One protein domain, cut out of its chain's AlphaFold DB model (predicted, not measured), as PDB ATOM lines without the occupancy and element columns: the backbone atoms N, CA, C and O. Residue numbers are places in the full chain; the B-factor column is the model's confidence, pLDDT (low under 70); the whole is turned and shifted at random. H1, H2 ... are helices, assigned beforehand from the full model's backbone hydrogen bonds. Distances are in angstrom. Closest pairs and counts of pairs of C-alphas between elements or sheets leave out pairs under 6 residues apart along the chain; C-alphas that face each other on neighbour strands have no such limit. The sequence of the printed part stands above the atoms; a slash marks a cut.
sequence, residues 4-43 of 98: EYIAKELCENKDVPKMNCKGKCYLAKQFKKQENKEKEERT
ATOM      1  N   GLU A   4      94.332 111.154 103.342       90.81
ATOM      2  CA  GLU A   4      93.991 109.726 103.332       90.81
ATOM      3  C   GLU A   4      94.177 109.105 104.715       90.81
ATOM      4  O   GLU A   4      93.263 108.479 105.249       90.81
ATOM      5  N   TYR A   5      95.326 109.368 105.342       93.88
ATOM      6  CA  TYR A   5      95.593 108.942 106.712       93.88
ATOM      7  C   TYR A   5      94.579 109.534 107.701       93.88
ATOM      8  O   TYR A   5      94.049 108.821 108.547       93.88
ATOM      9  N   ILE A   6      94.234 110.818 107.569       94.19
ATOM     10  CA  ILE A   6      93.248 111.462 108.452       94.19
ATOM     11  C   ILE A   6      91.864 110.823 108.284       94.19
ATOM     12  O   ILE A   6      91.185 110.545 109.271       94.19
ATOM     13  N   ALA A   7      91.437 110.565 107.047       92.06
ATOM     14  CA  ALA A   7      90.162 109.919 106.774       92.06
ATOM     15  C   ALA A   7      90.123 108.480 107.315       92.06
ATOM     16  O   ALA A   7      89.121 108.084 107.908       92.06
ATOM     17  N   LYS A   8      91.215 107.725 107.159       91.50
ATOM     18  CA  LYS A   8      91.296 106.310 107.537       91.50
ATOM     19  C   LYS A   8      91.513 106.089 109.031       91.50
ATOM     20  O   LYS A   8      90.878 105.216 109.610       91.50
ATOM     21  N   GLU A   9      92.350 106.899 109.675       93.44
ATOM     22  CA  GLU A   9      92.819 106.665 111.048       93.44
ATOM     23  C   GLU A   9      92.219 107.640 112.070       93.44
ATOM     24  O   GLU A   9      91.976 107.244 113.207       93.44
ATOM     25  N   LEU A  10      91.830 108.857 111.674       94.50
ATOM     26  CA  LEU A  10      91.428 109.912 112.624       94.50
ATOM     27  C   LEU A  10      89.970 110.385 112.498       94.50
ATOM     28  O   LEU A  10      89.475 111.090 113.374       94.50
ATOM     29  N   CYS A  11      89.270 110.032 111.418       93.69
ATOM     30  CA  CYS A  11      87.878 110.422 111.191       93.69
ATOM     31  C   CYS A  11      86.931 109.791 112.232       93.69
ATOM     32  O   CYS A  11      87.002 108.601 112.506       93.69
ATOM     33  N   GLU A  12      86.009 110.570 112.789       91.56
ATOM     34  CA  GLU A  12      85.039 110.079 113.785       91.56
ATOM     35  C   GLU A  12      83.837 109.388 113.111       91.56
ATOM     36  O   GLU A  12      83.220 108.500 113.678       91.56
ATOM     37  N   ASN A  13      83.553 109.740 111.851       90.25
ATOM     38  CA  ASN A  13      82.411 109.228 111.080       90.25
ATOM     39  C   ASN A  13      82.801 108.104 110.104       90.25
ATOM     40  O   ASN A  13      82.212 108.001 109.027       90.25
ATOM     41  N   LYS A  14      83.833 107.306 110.412       85.69
ATOM     42  CA  LYS A  14      84.286 106.211 109.524       85.69
ATOM     43  C   LYS A  14      83.197 105.161 109.313       85.69
ATOM     44  O   LYS A  14      83.026 104.686 108.195       85.69
ATOM     45  N   ASP A  15      82.417 104.895 110.357       86.25
ATOM     46  CA  ASP A  15      81.350 103.890 110.354       86.25
ATOM     47  C   ASP A  15      80.054 104.386 109.688       86.25
ATOM     48  O   ASP A  15      79.099 103.630 109.522       86.25
ATOM     49  N   VAL A  16      80.017 105.655 109.251       85.81
ATOM     50  CA  VAL A  16      78.881 106.253 108.530       85.81
ATOM     51  C   VAL A  16      79.314 106.689 107.120       85.81
ATOM     52  O   VAL A  16      79.384 107.886 106.815       85.81
ATOM     53  N   PRO A  17      79.582 105.733 106.209       73.50
ATOM     54  CA  PRO A  17      80.154 106.015 104.891       73.50
ATOM     55  C   PRO A  17      79.261 106.897 104.003       73.50
ATOM     56  O   PRO A  17      79.775 107.643 103.168       73.50
ATOM     57  N   LYS A  18      77.937 106.907 104.231       82.00
ATOM     58  CA  LYS A  18      76.981 107.766 103.503       82.00
ATOM     59  C   LYS A  18      77.286 109.267 103.629       82.00
ATOM     60  O   LYS A  18      76.888 110.037 102.764       82.00
ATOM     61  N   MET A  19      78.011 109.683 104.671       82.50
ATOM     62  CA  MET A  19      78.346 111.090 104.924       82.50
ATOM     63  C   MET A  19      79.507 111.620 104.072       82.50
ATOM     64  O   MET A  19      79.737 112.827 104.058       82.50
ATOM     65  N   ASN A  20      80.280 110.745 103.413       85.81
ATOM     66  CA  ASN A  20      81.442 111.110 102.590       85.81
ATOM     67  C   ASN A  20      82.361 112.168 103.252       85.81
ATOM     68  O   ASN A  20      82.794 113.144 102.633       85.81
ATOM     69  N   CYS A  21      82.617 111.999 104.556       90.06
ATOM     70  CA  CYS A  21      83.224 113.022 105.412       90.06
ATOM     71  C   CYS A  21      84.693 113.314 105.061       90.06
ATOM     72  O   CYS A  21      85.141 114.450 105.209       90.06
ATOM     73  N   LYS A  22      85.445 112.304 104.596       90.62
ATOM     74  CA  LYS A  22      86.859 112.419 104.180       90.62
ATOM     75  C   LYS A  22      87.760 113.099 105.229       90.62
ATOM     76  O   LYS A  22      88.604 113.922 104.894       90.62
ATOM     77  N   GLY A  23      87.543 112.811 106.516       92.62
ATOM     78  CA  GLY A  23      88.349 113.370 107.611       92.62
ATOM     79  C   GLY A  23      88.029 114.819 108.010       92.62
ATOM     80  O   GLY A  23      88.655 115.347 108.929       92.62
ATOM     81  N   LYS A  24      87.032 115.467 107.386       92.62
ATOM     82  CA  LYS A  24      86.656 116.864 107.682       92.62
ATOM     83  C   LYS A  24      86.200 117.084 109.129       92.62
ATOM     84  O   LYS A  24      86.469 118.143 109.686       92.62
ATOM     85  N   CYS A  25      85.549 116.098 109.749       93.69
ATOM     86  CA  CYS A  25      85.107 116.181 111.147       93.69
ATOM     87  C   CYS A  25      86.285 116.359 112.119       93.69
ATOM     88  O   CYS A  25      86.263 117.252 112.966       93.69
ATOM     89  N   TYR A  26      87.345 115.569 111.937       94.69
ATOM     90  CA  TYR A  26      88.556 115.650 112.746       94.69
ATOM     91  C   TYR A  26      89.230 117.014 112.584       94.69
ATOM     92  O   TYR A  26      89.554 117.667 113.574       94.69
ATOM     93  N   LEU A  27      89.379 117.482 111.341       93.88
ATOM     94  CA  LEU A  27      89.973 118.788 111.049       93.88
ATOM     95  C   LEU A  27      89.190 119.926 111.701       93.88
ATOM     96  O   LEU A  27      89.779 120.749 112.395       93.88
ATOM     97  N   ALA A  28      87.864 119.933 111.554       93.62
ATOM     98  CA  ALA A  28      87.002 120.931 112.181       93.62
ATOM     99  C   ALA A  28      87.175 120.966 113.710       93.62
ATOM    100  O   ALA A  28      87.186 122.037 114.316       93.62
ATOM    101  N   LYS A  29      87.364 119.803 114.342       93.94
ATOM    102  CA  LYS A  29      87.625 119.701 115.782       93.94
ATOM    103  C   LYS A  29      88.996 120.257 116.166       93.94
ATOM    104  O   LYS A  29      89.096 120.937 117.184       93.94
ATOM    105  N   GLN A  30      90.036 120.002 115.372       93.62
ATOM    106  CA  GLN A  30      91.367 120.576 115.610       93.62
ATOM    107  C   GLN A  30      91.365 122.098 115.439       93.62
ATOM    108  O   GLN A  30      91.900 122.794 116.299       93.62
ATOM    109  N   PHE A  31      90.681 122.619 114.415       93.00
ATOM    110  CA  PHE A  31      90.517 124.063 114.228       93.00
ATOM    111  C   PHE A  31      89.816 124.715 115.422       93.00
ATOM    112  O   PHE A  31      90.335 125.679 115.975       93.00
ATOM    113  N   LYS A  32      88.703 124.144 115.901       93.56
ATOM    114  CA  LYS A  32      88.018 124.649 117.106       93.56
ATOM    115  C   LYS A  32      88.904 124.617 118.351       93.56
ATOM    116  O   LYS A  32      88.873 125.547 119.149       93.56
ATOM    117  N   LYS A  33      89.703 123.559 118.537       92.56
ATOM    118  CA  LYS A  33      90.659 123.478 119.656       92.56
ATOM    119  C   LYS A  33      91.703 124.590 119.584       92.56
ATOM    120  O   LYS A  33      92.020 125.169 120.616       92.56
ATOM    121  N   GLN A  34      92.230 124.872 118.396       89.31
ATOM    122  CA  GLN A  34      93.201 125.943 118.201       89.31
ATOM    123  C   GLN A  34      92.573 127.321 118.446       89.31
ATOM    124  O   GLN A  34      93.142 128.121 119.177       89.31
ATOM    125  N   GLU A  35      91.367 127.558 117.931       89.69
ATOM    126  CA  GLU A  35      90.633 128.808 118.150       89.69
ATOM    127  C   GLU A  35      90.343 129.051 119.641       89.69
ATOM    128  O   GLU A  35      90.481 130.168 120.136       89.69
ATOM    129  N   ASN A  36      89.980 128.003 120.385       86.38
ATOM    130  CA  ASN A  36      89.753 128.104 121.825       86.38
ATOM    131  C   ASN A  36      91.049 128.360 122.603       86.38
ATOM    132  O   ASN A  36      91.041 129.197 123.501       86.38
ATOM    133  N   LYS A  37      92.163 127.715 122.231       85.25
ATOM    134  CA  LYS A  37      93.480 128.010 122.818       85.25
ATOM    135  C   LYS A  37      93.895 129.455 122.578       85.25
ATOM    136  O   LYS A  37      94.315 130.120 123.513       85.25
ATOM    137  N   GLU A  38      93.714 129.969 121.363       80.25
ATOM    138  CA  GLU A  38      93.990 131.379 121.078       80.25
ATOM    139  C   GLU A  38      93.093 132.310 121.899       80.25
ATOM    140  O   GLU A  38      93.555 133.346 122.362       80.25
ATOM    141  N   LYS A  39      91.817 131.969 122.116       78.69
ATOM    142  CA  LYS A  39      90.927 132.755 122.989       78.69
ATOM    143  C   LYS A  39      91.371 132.728 124.453       78.69
ATOM    144  O   LYS A  39      91.299 133.761 125.113       78.69
ATOM    145  N   GLU A  40      91.848 131.588 124.947       74.81
ATOM    146  CA  GLU A  40      92.421 131.460 126.291       74.81
ATOM    147  C   GLU A  40      93.742 132.235 126.420       74.81
ATOM    148  O   GLU A  40      93.914 132.974 127.383       74.81
ATOM    149  N   GLU A  41      94.636 132.170 125.432       68.25
ATOM    150  CA  GLU A  41      95.889 132.945 125.397       68.25
ATOM    151  C   GLU A  41      95.653 134.458 125.242       68.25
ATOM    152  O   GLU A  41      96.451 135.261 125.723       68.25
ATOM    153  N   ARG A  42      94.540 134.852 124.607       60.88
ATOM    154  CA  ARG A  42      94.066 136.243 124.495       60.88
ATOM    155  C   ARG A  42      93.306 136.732 125.726       60.88
ATOM    156  O   ARG A  42      92.959 137.916 125.766       60.88
ATOM    157  N   THR A  43      93.055 135.894 126.740       59.31
ATOM    158  CA  THR A  43      92.806 136.468 128.070       59.31
ATOM    159  C   THR A  43      94.004 137.358 128.382       59.31
ATOM    160  O   THR A  43      95.125 136.970 128.053       59.31
TER     161      THR A  43
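What this domain is: This is residues 4 to 43 of the 98 residues of an uncharacterized protein of Flavobacteriales bacterium (UniProt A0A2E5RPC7). A small head, made of the short helix H1 and the looping residues 11 to 23, sits at one end of the long helix H2, whose residues 28 to 41 stick out from it as an arm with residues 42 and 43. The 40 printed residues hold H1, then H2, and no named strand: all helix. The whole is loose, with a radius of gyration of the C-alphas of 12.9 A, and spans 40 by 17 by 10 A, the arm making the length.

Where its parts are: Find C-alpha 4 at (93.991, 109.726, 103.332), where H1, residues 4 to 10, begins. H2, residues 24 to 41, runs 25.6 A from C-alpha 24 at (86.656, 116.864, 107.682) to C-alpha 41 at (95.889, 132.945, 125.397).

How they stand to each other: Look at Leu 10 and Tyr 26: their C-alphas, the closest of H1 and H2, are 6.4 A apart. The helices only just touch, with 3 pairs of C-alphas within 8 A, H2 with residues 24 to 26 alone. They run the same way at a steep tilt of 64 degrees. In H1 and H2 every O i to N i+4 pair is within hydrogen-bond range.

The domain as a whole: The C-alphas of Lys 18 and Thr 43, the two farthest apart, are 41.0 A apart. The printed part has no cut; the link from H1 to H2, 13 residues, is long. Residues 41 to 43 have pLDDT under 70.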